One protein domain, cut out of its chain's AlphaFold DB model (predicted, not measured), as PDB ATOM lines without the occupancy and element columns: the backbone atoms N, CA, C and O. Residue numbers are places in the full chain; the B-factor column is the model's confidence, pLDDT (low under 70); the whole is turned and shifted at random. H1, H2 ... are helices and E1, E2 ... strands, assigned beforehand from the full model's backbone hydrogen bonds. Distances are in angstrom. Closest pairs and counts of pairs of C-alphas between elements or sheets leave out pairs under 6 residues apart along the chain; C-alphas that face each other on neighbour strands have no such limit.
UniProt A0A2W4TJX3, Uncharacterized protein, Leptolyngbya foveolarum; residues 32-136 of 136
ATOM      1  N   LEU A  32     226.126 230.212 176.902       57.06
ATOM      2  CA  LEU A  32     226.907 230.667 175.757       57.06
ATOM      3  C   LEU A  32     228.418 230.658 176.010       57.06
ATOM      4  O   LEU A  32     229.178 230.635 175.048       57.06
ATOM      5  N   ALA A  33     228.872 230.657 177.266       60.16
ATOM      6  CA  ALA A  33     230.288 230.760 177.623       60.16
ATOM      7  C   ALA A  33     231.133 229.648 177.000       60.16
ATOM      8  O   ALA A  33     232.264 229.899 176.609       60.16
ATOM      9  N   ILE A  34     230.582 228.443 176.875       57.28
ATOM     10  CA  ILE A  34     231.340 227.263 176.457       57.28
ATOM     11  C   ILE A  34     231.345 227.081 174.945       57.28
ATOM     12  O   ILE A  34     232.438 226.958 174.399       57.28
ATOM     13  N   PRO A  35     230.205 227.181 174.234       62.25
ATOM     14  CA  PRO A  35     230.234 227.317 172.786       62.25
ATOM     15  C   PRO A  35     231.116 228.482 172.359       62.25
ATOM     16  O   PRO A  35     231.903 228.323 171.443       62.25
ATOM     17  N   ASN A  36     231.069 229.621 173.055       66.69
ATOM     18  CA  ASN A  36     231.921 230.754 172.715       66.69
ATOM     19  C   ASN A  36     233.393 230.511 173.042       66.69
ATOM     20  O   ASN A  36     234.212 230.859 172.207       66.69
ATOM     21  N   ALA A  37     233.751 229.915 174.183       64.62
ATOM     22  CA  ALA A  37     235.146 229.607 174.511       64.62
ATOM     23  C   ALA A  37     235.735 228.547 173.568       64.62
ATOM     24  O   ALA A  37     236.839 228.722 173.065       64.62
ATOM     25  N   MET A  38     234.979 227.491 173.259       66.88
ATOM     26  CA  MET A  38     235.390 226.456 172.308       66.88
ATOM     27  C   MET A  38     235.443 226.995 170.881       66.88
ATOM     28  O   MET A  38     236.431 226.791 170.187       66.88
ATOM     29  N   LEU A  39     234.430 227.748 170.442       70.12
ATOM     30  CA  LEU A  39     234.481 228.417 169.146       70.12
ATOM     31  C   LEU A  39     235.648 229.395 169.106       70.12
ATOM     32  O   LEU A  39     236.333 229.415 168.100       70.12
ATOM     33  N   GLN A  40     235.920 230.167 170.160       71.38
ATOM     34  CA  GLN A  40     237.072 231.072 170.226       71.38
ATOM     35  C   GLN A  40     238.409 230.331 170.151       71.38
ATOM     36  O   GLN A  40     239.272 230.783 169.402       71.38
ATOM     37  N   ALA A  41     238.566 229.201 170.848       63.94
ATOM     38  CA  ALA A  41     239.740 228.330 170.724       63.94
ATOM     39  C   ALA A  41     239.910 227.822 169.282       63.94
ATOM     40  O   ALA A  41     241.012 227.775 168.747       63.94
ATOM     41  N   LEU A  42     238.796 227.569 168.596       65.06
ATOM     42  CA  LEU A  42     238.742 227.232 167.173       65.06
ATOM     43  C   LEU A  42     238.829 228.467 166.238       65.06
ATOM     44  O   LEU A  42     238.613 228.357 165.031       65.06
ATOM     45  N   GLY A  43     239.124 229.663 166.765       65.19
ATOM     46  CA  GLY A  43     239.249 230.926 166.017       65.19
ATOM     47  C   GLY A  43     237.924 231.640 165.687       65.19
ATOM     48  O   GLY A  43     237.915 232.685 165.033       65.19
ATOM     49  N   GLY A  44     236.802 231.102 166.145       68.50
ATOM     50  CA  GLY A  44     235.421 231.498 165.880       68.50
ATOM     51  C   GLY A  44     234.809 230.676 164.744       68.50
ATOM     52  O   GLY A  44     235.519 230.266 163.833       68.50
ATOM     53  N   ALA A  45     233.483 230.485 164.734       63.72
ATOM     54  CA  ALA A  45     232.799 229.628 163.748       63.72
ATOM     55  C   ALA A  45     233.135 229.973 162.281       63.72
ATOM     56  O   ALA A  45     233.320 229.090 161.447       63.72
ATOM     57  N   HIS A  46     233.261 231.267 161.963       65.25
ATOM     58  CA  HIS A  46     233.606 231.722 160.612       65.25
ATOM     59  C   HIS A  46     235.052 231.414 160.220       65.25
ATOM     60  O   HIS A  46     235.306 231.007 159.087       65.25
ATOM     61  N   ARG A  47     236.010 231.616 161.137       68.75
ATOM     62  CA  ARG A  47     237.412 231.277 160.864       68.75
ATOM     63  C   ARG A  47     237.583 229.772 160.813       68.75
ATOM     64  O   ARG A  47     238.152 229.310 159.843       68.75
ATOM     65  N   LEU A  48     236.997 229.043 161.760       69.31
ATOM     66  CA  LEU A  48     236.972 227.586 161.785       69.31
ATOM     67  C   LEU A  48     236.521 227.022 160.440       69.31
ATOM     68  O   LEU A  48     237.275 226.287 159.816       69.31
ATOM     69  N   ARG A  49     235.349 227.451 159.945       69.75
ATOM     70  CA  ARG A  49     234.817 227.024 158.644       69.75
ATOM     71  C   ARG A  49     235.789 227.293 157.493       69.75
ATOM     72  O   ARG A  49     235.919 226.452 156.615       69.75
ATOM     73  N   LYS A  50     236.454 228.452 157.482       75.00
ATOM     74  CA  LYS A  50     237.458 228.779 156.458       75.00
ATOM     75  C   LYS A  50     238.729 227.945 156.593       75.00
ATOM     76  O   LYS A  50     239.247 227.497 155.584       75.00
ATOM     77  N   THR A  51     239.220 227.757 157.814       73.62
ATOM     78  CA  THR A  51     240.456 227.029 158.119       73.62
ATOM     79  C   THR A  51     240.353 225.559 157.742       73.62
ATOM     80  O   THR A  51     241.335 224.991 157.288       73.62
ATOM     81  N   ILE A  52     239.175 224.958 157.906       73.88
ATOM     82  CA  ILE A  52     238.929 223.560 157.533       73.88
ATOM     83  C   ILE A  52     238.310 223.405 156.138       73.88
ATOM     84  O   ILE A  52     237.868 222.316 155.786       73.88
ATOM     85  N   GLU A  53     238.194 224.506 155.388       80.12
ATOM     86  CA  GLU A  53     237.575 224.554 154.057       80.12
ATOM     87  C   GLU A  53     236.178 223.906 153.999       80.12
ATOM     88  O   GLU A  53     235.761 223.329 152.995       80.12
ATOM     89  N   ALA A  54     235.415 224.026 155.090       79.25
ATOM     90  CA  ALA A  54     234.131 223.360 155.209       79.25
ATOM     91  C   ALA A  54     233.063 224.011 154.318       79.25
ATOM     92  O   ALA A  54     232.667 225.175 154.503       79.25
ATOM     93  N   SER A  55     232.513 223.220 153.395       81.19
ATOM     94  CA  SER A  55     231.393 223.630 152.546       81.19
ATOM     95  C   SER A  55     230.119 223.820 153.374       81.19
ATOM     96  O   SER A  55     229.358 224.762 153.128       81.19
ATOM     97  N   GLN A  56     229.946 223.017 154.428       82.50
ATOM     98  CA  GLN A  56     228.851 223.098 155.397       82.50
ATOM     99  C   GLN A  56     229.381 223.038 156.832       82.50
ATOM    100  O   GLN A  56     230.340 222.324 157.108       82.50
ATOM    101  N   PHE A  57     228.750 223.785 157.742       81.56
ATOM    102  CA  PHE A  57     229.050 223.774 159.176       81.56
ATOM    103  C   PHE A  57     227.769 224.051 159.968       81.56
ATOM    104  O   PHE A  57     227.113 225.069 159.738       81.56
ATOM    105  N   GLU A  58     227.430 223.174 160.906       82.25
ATOM    106  CA  GLU A  58     226.218 223.249 161.723       82.25
ATOM    107  C   GLU A  58     226.536 222.878 163.173       82.25
ATOM    108  O   GLU A  58     227.138 221.843 163.437       82.25
ATOM    109  N   ILE A  59     226.103 223.691 164.140       80.75
ATOM    110  CA  ILE A  59     226.171 223.318 165.559       80.75
ATOM    111  C   ILE A  59     224.941 222.466 165.874       80.75
ATOM    112  O   ILE A  59     223.820 222.955 165.779       80.75
ATOM    113  N   LEU A  60     225.158 221.210 166.267       79.50
ATOM    114  CA  LEU A  60     224.089 220.255 166.559       79.50
ATOM    115  C   LEU A  60     223.553 220.444 167.980       79.50
ATOM    116  O   LEU A  60     222.349 220.558 168.195       79.50
ATOM    117  N   HIS A  61     224.456 220.477 168.962       74.75
ATOM    118  CA  HIS A  61     224.103 220.583 170.375       74.75
ATOM    119  C   HIS A  61     225.165 221.348 171.159       74.75
ATOM    120  O   HIS A  61     226.357 221.250 170.883       74.75
ATOM    121  N   ALA A  62     224.720 222.082 172.174       73.88
ATOM    122  CA  ALA A  62     225.569 222.716 173.170       73.88
ATOM    123  C   ALA A  62     225.010 222.404 174.559       73.88
ATOM    124  O   ALA A  62     223.833 222.659 174.826       73.88
ATOM    125  N   TRP A  63     225.847 221.857 175.437       73.44
ATOM    126  CA  TRP A  63     225.486 221.555 176.818       73.44
ATOM    127  C   TRP A  63     226.070 222.618 177.749       73.44
ATOM    128  O   TRP A  63     227.272 222.890 177.685       73.44
ATOM    129  N   PRO A  64     225.245 223.238 178.604       61.97
ATOM    130  CA  PRO A  64     225.694 224.317 179.470       61.97
ATOM    131  C   PRO A  64     226.448 223.844 180.723       61.97
ATOM    132  O   PRO A  64     226.313 222.703 181.147       61.97
ATOM    133  N   SER A  65     227.155 224.769 181.385       56.47
ATOM    134  CA  SER A  65     228.009 224.489 182.561       56.47
ATOM    135  C   SER A  65     227.334 224.505 183.945       56.47
ATOM    136  O   SER A  65     228.005 224.264 184.954       56.47
ATOM    137  N   PHE A  66     226.041 224.839 184.037       54.31
ATOM    138  CA  PHE A  66     225.346 225.028 185.330       54.31
ATOM    139  C   PHE A  66     224.661 223.782 185.896       54.31
ATOM    140  O   PHE A  66     224.052 223.870 186.959       54.31
ATOM    141  N   SER A  67     224.742 222.638 185.226       52.06
ATOM    142  CA  SER A  67     224.244 221.369 185.757       52.06
ATOM    143  C   SER A  67     225.387 220.516 186.305       52.06
ATOM    144  O   SER A  67     226.539 220.654 185.900       52.06
ATOM    145  N   GLU A  68     225.058 219.562 187.179       58.62
ATOM    146  CA  GLU A  68     225.935 218.428 187.506       58.62
ATOM    147  C   GLU A  68     226.031 217.422 186.337       58.62
ATOM    148  O   GLU A  68     226.151 216.220 186.544       58.62
ATOM    149  N   LEU A  69     225.910 217.894 185.090       58.28
ATOM    150  CA  LEU A  69     225.971 217.077 183.879       58.28
ATOM    151  C   LEU A  69     227.186 217.487 183.039       58.28
ATOM    152  O   LEU A  69     227.575 218.657 183.076       58.28
ATOM    153  N   PRO A  70     227.799 216.544 182.299       59.72
ATOM    154  CA  PRO A  70     228.901 216.850 181.395       59.72
ATOM    155  C   PRO A  70     228.515 217.980 180.440       59.72
ATOM    156  O   PRO A  70     227.389 218.011 179.936       59.72
ATOM    157  N   TYR A  71     229.443 218.895 180.179       74.88
ATOM    158  CA  TYR A  71     229.206 220.037 179.298       74.88
ATOM    159  C   TYR A  71     230.102 219.979 178.058       74.88
ATOM    160  O   TYR A  71     231.105 219.266 178.038       74.88
ATOM    161  N   GLY A  72     229.724 220.681 176.987       78.94
ATOM    162  CA  GLY A  72     230.413 220.544 175.703       78.94
ATOM    163  C   GLY A  72     229.667 221.114 174.500       78.94
ATOM    164  O   GLY A  72     228.590 221.695 174.642       78.94
ATOM    165  N   ILE A  73     230.224 220.905 173.309       81.00
ATOM    166  CA  ILE A  73     229.622 221.263 172.023       81.00
ATOM    167  C   ILE A  73     229.760 220.105 171.036       81.00
ATOM    168  O   ILE A  73     230.794 219.443 170.979       81.00
ATOM    169  N   SER A  74     228.725 219.903 170.232       84.62
ATOM    170  CA  SER A  74     228.742 219.023 169.070       84.62
ATOM    171  C   SER A  74     228.404 219.811 167.823       84.62
ATOM    172  O   SER A  74     227.454 220.598 167.818       84.62
ATOM    173  N   PHE A  75     229.133 219.565 166.748       83.88
ATOM    174  CA  PHE A  75     228.892 220.188 165.457       83.88
ATOM    175  C   PHE A  75     229.153 219.206 164.320       83.88
ATOM    176  O   PHE A  75     229.876 218.225 164.469       83.88
ATOM    177  N   ARG A  76     228.536 219.484 163.179       86.94
ATOM    178  CA  ARG A  76     228.707 218.774 161.922       86.94
ATOM    179  C   ARG A  76     229.394 219.684 160.925       86.94
ATOM    180  O   ARG A  76     229.126 220.885 160.890       86.94
ATOM    181  N   PHE A  77     230.262 219.115 160.107       85.25
ATOM    182  CA  PHE A  77     230.935 219.836 159.044       85.25
ATOM    183  C   PHE A  77     231.193 218.924 157.845       85.25
ATOM    184  O   PHE A  77     231.270 217.706 157.982       85.25
ATOM    185  N   GLN A  78     231.309 219.521 156.662       84.75
ATOM    186  CA  GLN A  78     231.565 218.797 155.421       84.75
ATOM    187  C   GLN A  78     232.843 219.313 154.761       84.75
ATOM    188  O   GLN A  78     232.941 220.510 154.496       84.75
ATOM    189  N   VAL A  79     233.775 218.407 154.462       82.75
ATOM    190  CA  VAL A  79     235.028 218.679 153.736       82.75
ATOM    191  C   VAL A  79     235.038 217.808 152.483       82.75
ATOM    192  O   VAL A  79     234.917 216.584 152.574       82.75
ATOM    193  N   GLY A  80     235.105 218.434 151.306       82.88
ATOM    194  CA  GLY A  80     234.890 217.739 150.035       82.88
ATOM    195  C   GLY A  80     233.520 217.042 149.988       82.88
ATOM    196  O   GLY A  80     232.482 217.660 150.251       82.88
ATOM    197  N   GLU A  81     233.514 215.745 149.680       82.50
ATOM    198  CA  GLU A  81     232.307 214.900 149.658       82.50
ATOM    199  C   GLU A  81     232.013 214.212 151.003       82.50
ATOM    200  O   GLU A  81     230.985 213.550 151.153       82.50
ATOM    201  N   ARG A  82     232.895 214.359 152.001       81.69
ATOM    202  CA  ARG A  82     232.789 213.657 153.285       81.69
ATOM    203  C   ARG A  82     232.120 214.537 154.340       81.69
ATOM    204  O   ARG A  82     232.489 215.697 154.534       81.69
ATOM    205  N   CYS A  83     231.151 213.960 155.048       85.75
ATOM    206  CA  CYS A  83     230.471 214.583 156.179       85.75
ATOM    207  C   CYS A  83     231.001 214.014 157.500       85.75
ATOM    208  O   CYS A  83     231.200 212.801 157.636       85.75
ATOM    209  N   TYR A  84     231.223 214.907 158.463       85.19
ATOM    210  CA  TYR A  84     231.787 214.600 159.766       85.19
ATOM    211  C   TYR A  84     230.967 215.222 160.885       85.19
ATOM    212  O   TYR A  84     230.431 216.322 160.748       85.19
ATOM    213  N   SER A  85     230.933 214.551 162.028       86.31
ATOM    214  CA  SER A  85     230.422 215.088 163.286       86.31
ATOM    215  C   SER A  85     231.538 215.069 164.324       86.31
ATOM    216  O   SER A  85     232.210 214.054 164.470       86.31
ATOM    217  N   ALA A  86     231.731 216.172 165.043       84.81
ATOM    218  CA  ALA A  86     232.703 216.284 166.124       84.81
ATOM    219  C   ALA A  86     232.021 216.729 167.420       84.81
ATOM    220  O   ALA A  86     231.144 217.599 167.409       84.81
ATOM    221  N   SER A  87     232.444 216.150 168.540       85.12
ATOM    222  CA  SER A  87     231.948 216.445 169.880       85.12
ATOM    223  C   SER A  87     233.103 216.701 170.838       85.12
ATOM    224  O   SER A  87     233.863 215.790 171.153       85.12
ATOM    225  N   PHE A  88     233.173 217.918 171.372       81.44
ATOM    226  CA  PHE A  88     234.050 218.272 172.485       81.44
ATOM    227  C   PHE A  88     233.239 218.226 173.771       81.44
ATOM    228  O   PHE A  88     232.243 218.940 173.903       81.44
ATOM    229  N   ARG A  89     233.642 217.389 174.723       79.31
ATOM    230  CA  ARG A  89     232.930 217.187 175.993       79.31
ATOM    231  C   ARG A  89     233.899 217.229 177.153       79.31
ATOM    232  O   ARG A  89     235.054 216.872 176.991       79.31
ATOM    233  N   THR A  90     233.422 217.603 178.325       73.12
ATOM    234  CA  THR A  90     234.212 217.606 179.557       73.12
ATOM    235  C   THR A  90     233.363 217.134 180.728       73.12
ATOM    236  O   THR A  90     232.129 217.220 180.719       73.12
ATOM    237  N   SER A  91     234.043 216.538 181.703       65.31
ATOM    238  CA  SER A  91     233.443 216.005 182.917       65.31
ATOM    239  C   SER A  91     232.971 217.131 183.838       65.31
ATOM    240  O   SER A  91     233.545 218.213 183.907       65.31
ATOM    241  N   VAL A  92     231.934 216.840 184.621       62.50
ATOM    242  CA  VAL A  92     231.410 217.727 185.673       62.50
ATOM    243  C   VAL A  92     232.467 218.022 186.736       62.50
ATOM    244  O   VAL A  92     232.512 219.127 187.277       62.50
ATOM    245  N   VAL A  93     233.287 217.009 187.025       62.97
ATOM    246  CA  VAL A  93     234.323 217.007 188.064       62.97
ATOM    247  C   VAL A  93     235.612 217.638 187.542       62.97
ATOM    248  O   VAL A  93     236.294 218.360 188.261       62.97
ATOM    249  N   GLU A  94     235.913 217.402 186.270       63.50
ATOM    250  CA  GLU A  94     237.189 217.710 185.629       63.50
ATOM    251  C   GLU A  94     236.973 218.692 184.480       63.50
ATOM    252  O   GLU A  94     237.070 218.372 183.296       63.50
ATOM    253  N   ARG A  95     236.635 219.915 184.888       66.00
ATOM    254  CA  ARG A  95     236.173 221.006 184.028       66.00
ATOM    255  C   ARG A  95     237.196 221.503 182.998       66.00
ATOM    256  O   ARG A  95     236.820 222.085 181.978       66.00
ATOM    257  N   ASP A  96     238.468 221.245 183.263       70.06
ATOM    258  CA  ASP A  96     239.592 221.670 182.427       70.06
ATOM    259  C   ASP A  96     240.064 220.568 181.464       70.06
ATOM    260  O   ASP A  96     240.963 220.797 180.652       70.06
ATOM    261  N   PHE A  97     239.440 219.386 181.535       73.44
ATOM    262  CA  PHE A  97     239.778 218.226 180.725       73.44
ATOM    263  C   PHE A  97     238.677 217.894 179.729       73.44
ATOM    264  O   PHE A  97     237.507 217.740 180.083       73.44
ATOM    265  N   TYR A  98     239.078 217.738 178.477       75.50
ATOM    266  CA  TYR A  98     238.214 217.532 177.337       75.50
ATOM    267  C   TYR A  98     238.441 216.142 176.746       75.50
ATOM    268  O   TYR A  98     239.550 215.608 176.758       75.50
ATOM    269  N   CYS A  99     237.366 215.573 176.219       77.44
ATOM    270  CA  CYS A  99     237.390 214.460 175.289       77.44
ATOM    271  C   CYS A  99     236.884 214.976 173.938       77.44
ATOM    272  O   CYS A  99     235.895 215.723 173.885       77.44
ATOM    273  N   LEU A 100     237.533 214.543 172.864       82.56
ATOM    274  CA  LEU A 100     237.145 214.823 171.488       82.56
ATOM    275  C   LEU A 100     236.710 213.514 170.823       82.56
ATOM    276  O   LEU A 100     237.460 212.547 170.806       82.56
ATOM    277  N   ASP A 101     235.492 213.481 170.298       83.88
ATOM    278  CA  ASP A 101     234.951 212.360 169.518       83.88
ATOM    279  C   ASP A 101     234.667 212.874 168.104       83.88
ATOM    280  O   ASP A 101     233.916 213.843 167.959       83.88
ATOM    281  N   ILE A 102     235.295 212.279 167.085       82.75
ATOM    282  CA  ILE A 102     235.064 212.605 165.672       82.75
ATOM    283  C   ILE A 102     234.541 211.370 164.938       82.75
ATOM    284  O   ILE A 102     235.086 210.271 165.055       82.75
ATOM    285  N   ARG A 103     233.485 211.568 164.142       81.25
ATOM    286  CA  ARG A 103     232.812 210.523 163.362       81.25
ATOM    287  C   ARG A 103     232.632 210.944 161.917       81.25
ATOM    288  O   ARG A 103     232.257 212.085 161.663       81.25
ATOM    289  N   SER A 104     232.825 210.010 160.990       79.81
ATOM    290  CA  SER A 104     232.473 210.177 159.572       79.81
ATOM    291  C   SER A 104     231.239 209.355 159.197       79.81
ATOM    292  O   SER A 104     231.168 208.168 159.525       79.81
ATOM    293  N   ASP A 105     230.305 209.964 158.461       70.19
ATOM    294  CA  ASP A 105     229.018 209.352 158.087       70.19
ATOM    295  C   ASP A 105     229.157 208.155 157.124       70.19
ATOM    296  O   ASP A 105     228.272 207.303 157.068       70.19
ATOM    297  N   LEU A 106     230.257 208.067 156.365       59.97
ATOM    298  CA  LEU A 106     230.411 207.069 155.297       59.97
ATOM    299  C   LEU A 106     231.025 205.741 155.758       59.97
ATOM    300  O   LEU A 106     230.736 204.719 155.148       59.97
ATOM    301  N   ASN A 107     231.845 205.729 156.816       52.81
ATOM    302  CA  ASN A 107     232.670 204.558 157.159       52.81
ATOM    303  C   ASN A 107     232.768 204.231 158.661       52.81
ATOM    304  O   ASN A 107     233.571 203.376 159.026       52.81
ATOM    305  N   ASN A 108     231.991 204.872 159.548       52.12
ATOM    306  CA  ASN A 108     232.107 204.664 161.004       52.12
ATOM    307  C   ASN A 108     233.556 204.794 161.525       52.12
ATOM    308  O   ASN A 108     233.929 204.143 162.502       52.12
ATOM    309  N   ILE A 109     234.390 205.626 160.889       52.41
ATOM    310  CA  ILE A 109     235.697 205.968 161.455       52.41
ATOM    311  C   ILE A 109     235.392 206.781 162.710       52.41
ATOM    312  O   ILE A 109     234.865 207.890 162.617       52.41
ATOM    313  N   CYS A 110     235.618 206.156 163.861       53.38
ATOM    314  CA  CYS A 110     235.417 206.723 165.181       53.38
ATOM    315  C   CYS A 110     236.809 206.988 165.743       53.38
ATOM    316  O   CYS A 110     237.454 206.072 166.254       53.38
ATOM    317  N   GLU A 111     237.298 208.214 165.588       59.41
ATOM    318  CA  GLU A 111     238.489 208.637 166.315       59.41
ATOM    319  C   GLU A 111     238.005 209.241 167.629       59.41
ATOM    320  O   GLU A 111     237.542 210.382 167.704       59.41
ATOM    321  N   VAL A 112     238.006 208.400 168.663       57.12
ATOM    322  CA  VAL A 112     237.813 208.850 170.036       57.12
ATOM    323  C   VAL A 112     239.189 209.227 170.541       57.12
ATOM    324  O   VAL A 112     240.017 208.353 170.786       57.12
ATOM    325  N   SER A 113     239.432 210.522 170.672       57.84
ATOM    326  CA  SER A 113     240.616 210.980 171.372       57.84
ATOM    327  C   SER A 113     240.470 210.741 172.873       57.84
ATOM    328  O   SER A 113     239.362 210.817 173.423       57.84
ATOM    329  N   ASP A 114     241.596 210.438 173.518       61.31
ATOM    330  CA  ASP A 114     241.701 210.174 174.947       61.31
ATOM    331  C   ASP A 114     240.967 211.237 175.775       61.31
ATOM    332  O   ASP A 114     241.000 212.437 175.501       61.31
ATOM    333  N   CYS A 115     240.294 210.787 176.829       65.88
ATOM    334  CA  CYS A 115     239.750 211.694 177.826       65.88
ATOM    335  C   CYS A 115     240.881 212.201 178.726       65.88
ATOM    336  O   CYS A 115     241.652 211.399 179.247       65.88
ATOM    337  N   GLY A 116     240.967 213.521 178.923       71.44
ATOM    338  CA  GLY A 116     242.039 214.136 179.720       71.44
ATOM    339  C   GLY A 116     242.864 215.193 178.985       71.44
ATOM    340  O   GLY A 116     243.961 215.528 179.429       71.44
ATOM    341  N   LEU A 117     242.377 215.727 177.863       74.44
ATOM    342  CA  LEU A 117     243.095 216.739 177.088       74.44
ATOM    343  C   LEU A 117     242.799 218.145 177.590       74.44
ATOM    344  O   LEU A 117     241.682 218.442 178.000       74.44
ATOM    345  N   THR A 118     243.756 219.057 177.467       81.12
ATOM    346  CA  THR A 118     243.432 220.486 177.524       81.12
ATOM    347  C   THR A 118     242.647 220.887 176.270       81.12
ATOM    348  O   THR A 118     242.719 220.215 175.236       81.12
ATOM    349  N   LEU A 119     241.903 221.997 176.335       75.94
ATOM    350  CA  LEU A 119     241.123 222.488 175.190       75.94
ATOM    351  C   LEU A 119     241.998 222.710 173.948       75.94
ATOM    352  O   LEU A 119     241.589 222.357 172.845       75.94
ATOM    353  N   ASP A 120     243.204 223.247 174.137       76.00
ATOM    354  CA  ASP A 120     244.144 223.522 173.049       76.00
ATOM    355  C   ASP A 120     244.629 222.235 172.373       76.00
ATOM    356  O   ASP A 120     244.717 222.180 171.149       76.00
ATOM    357  N   VAL A 121     244.899 221.179 173.151       80.38
ATOM    358  CA  VAL A 121     245.332 219.883 172.606       80.38
ATOM    359  C   VAL A 121     244.189 219.204 171.855       80.38
ATOM    360  O   VAL A 121     244.393 218.724 170.742       80.38
ATOM    361  N   ALA A 122     242.974 219.220 172.410       78.94
ATOM    362  CA  ALA A 122     241.799 218.708 171.709       78.94
ATOM    363  C   ALA A 122     241.553 219.487 170.402       78.94
ATOM    364  O   ALA A 122     241.270 218.896 169.363       78.94
ATOM    365  N   ALA A 123     241.694 220.816 170.416       78.81
ATOM    366  CA  ALA A 123     241.555 221.633 169.214       78.81
ATOM    367  C   ALA A 123     242.637 221.314 168.167       78.81
ATOM    368  O   ALA A 123     242.317 221.203 166.985       78.81
ATOM    369  N   ALA A 124     243.893 221.131 168.584       79.31
ATOM    370  CA  ALA A 124     244.989 220.768 167.689       79.31
ATOM    371  C   ALA A 124     244.728 219.430 166.981       79.31
ATOM    372  O   ALA A 124     244.790 219.375 165.755       79.31
ATOM    373  N   GLN A 125     244.333 218.394 167.726       81.12
ATOM    374  CA  GLN A 125     244.006 217.082 167.159       81.12
ATOM    375  C   GLN A 125     242.843 217.136 166.168       81.12
ATOM    376  O   GLN A 125     242.882 216.495 165.121       81.12
ATOM    377  N   PHE A 126     241.820 217.947 166.451       82.38
ATOM    378  CA  PHE A 126     240.745 218.182 165.491       82.38
ATOM    379  C   PHE A 126     241.281 218.747 164.168       82.38
ATOM    380  O   PHE A 126     240.910 218.262 163.100       82.38
ATOM    381  N   PHE A 127     242.162 219.750 164.211       80.06
ATOM    382  CA  PHE A 127     242.730 220.314 162.985       80.06
ATOM    383  C   PHE A 127     243.653 219.334 162.254       80.06
ATOM    384  O   PHE A 127     243.616 219.301 161.025       80.06
ATOM    385  N   GLU A 128     244.430 218.522 162.973       81.69
ATOM    386  CA  GLU A 128     245.253 217.459 162.382       81.69
ATOM    387  C   GLU A 128     244.390 216.440 161.626       81.69
ATOM    388  O   GLU A 128     244.666 216.150 160.461       81.69
ATOM    389  N   PHE A 129     243.293 215.978 162.235       81.38
ATOM    390  CA  PHE A 129     242.336 215.073 161.594       81.38
ATOM    391  C   PHE A 129     241.767 215.660 160.297       81.38
ATOM    392  O   PHE A 129     241.728 214.996 159.254       81.38
ATOM    393  N   VAL A 130     241.318 216.918 160.342       77.00
ATOM    394  CA  VAL A 130     240.697 217.554 159.175       77.00
ATOM    395  C   VAL A 130     241.714 217.782 158.051       77.00
ATOM    396  O   VAL A 130     241.396 217.581 156.881       77.00
ATOM    397  N   GLN A 131     242.958 218.138 158.380       76.81
ATOM    398  CA  GLN A 131     244.014 218.282 157.376       76.81
ATOM    399  C   GLN A 131     244.376 216.941 156.730       76.81
ATOM    400  O   GLN A 131     244.452 216.872 155.503       76.81
ATOM    401  N   ALA A 132     244.527 215.874 157.519       74.56
ATOM    402  CA  ALA A 132     244.804 214.535 156.999       74.56
ATOM    403  C   ALA A 132     243.715 214.067 156.020       74.56
ATOM    404  O   ALA A 132     244.021 213.542 154.955       74.56
ATOM    405  N   THR A 133     242.447 214.332 156.338       67.50
ATOM    406  CA  THR A 133     241.311 213.922 155.499       67.50
ATOM    407  C   THR A 133     241.069 214.803 154.271       67.50
ATOM    408  O   THR A 133     240.347 214.379 153.374       67.50
ATOM    409  N   SER A 134     241.646 216.006 154.207       62.00
ATOM    410  CA  SER A 134     241.581 216.886 153.025       62.00
ATOM    411  C   SER A 134     242.569 216.512 151.909       62.00
ATOM    412  O   SER A 134     242.432 216.992 150.786       62.00
ATOM    413  N   LEU A 135     243.568 215.679 152.224       57.53
ATOM    414  CA  LEU A 135     244.611 215.225 151.298       57.53
ATOM    415  C   LEU A 135     244.281 213.882 150.619       57.53
ATOM    416  O   LEU A 135     244.996 213.500 149.690       57.53
ATOM    417  N   ASP A 136     243.234 213.194 151.084       53.56
ATOM    418  CA  ASP A 136     242.698 211.941 150.524       53.56
ATOM    419  C   ASP A 136     241.716 212.190 149.371       53.56
ATOM    420  O   ASP A 136     241.782 211.437 148.371       53.56
TER     421      ASP A 136
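Overview. This is residues 32 to 136 of the 136 residues of an uncharacterized protein of Leptolyngbya foveolarum (UniProt A0A2W4TJX3). A twisted sheet of five strands forms a wall, with three helices covering one face and the other face bare; the long H3 runs along the strands over E3 and E4, while the shorter H1 and H2 sit slantwise over the part of the sheet near E1 and E2. The printed part has 105 residues, with named elements in the order H1 H2 E1 E2 E3 E4 E5 H3, of mixed class. The sheet order is E1 - E2 - E3 - E4 - E5, all antiparallel. The whole is compact, with a radius of gyration of the C-alphas of 13.2 A, yet elongated, spanning 40 by 25 by 21 A.

Along the chain. H1, residues 32 to 41, begins at C-alpha 32 (226.907, 230.667, 175.757) and is 14.0 A long. H2 is residues 45 to 51. E1, residues 56 to 63, spans 21.7 A; E2, residues 71 to 79, 26.3 A; E3, residues 82 to 90, 26.6 A; E4, residues 98 to 104, 20.1 A. E5 is residues 110 to 112. H3, residues 119 to 134, spans 22.9 A and ends at C-alpha 134 (241.581, 216.886, 153.025).

Arrangement. The strands form a meander, each the antiparallel neighbour of the one before, and each successive pair is a hairpin. N 58 and O 76 are 2.8 A apart across E1 and E2, N 75 and O 86 2.9 A across E2 and E3, N 87 and O 101 2.8 A across E3 and E4, and N 102 and O 111 3.0 A across E4 and E5, within hydrogen-bond range. H3 is on the sheet at a height of 9.0 A; its closest C-alphas to E4 are Leu 100 and Ala 122, 6.1 A. H1 touches H3 at a steep tilt of 59 degrees, through residues 119 to 123 of H3 alone, the closest C-alphas being Ala 41 and Asp 120, 6.9 A. H2 is close to H1 but not clearly touching, C-alphas 39 and 45 being 5.8 A apart, and is apart from H3. Every O i to N i+4 pair is within hydrogen-bond range in H1, H2 and H3.

Size, cuts and confidence. The farthest C-alphas, Glu 68 and Asp 136, are 41.1 A apart. The printed part has no cut and no long link. Mean pLDDT of the printed part is 72.0; 42 residues are under 70, among them 106 to 115.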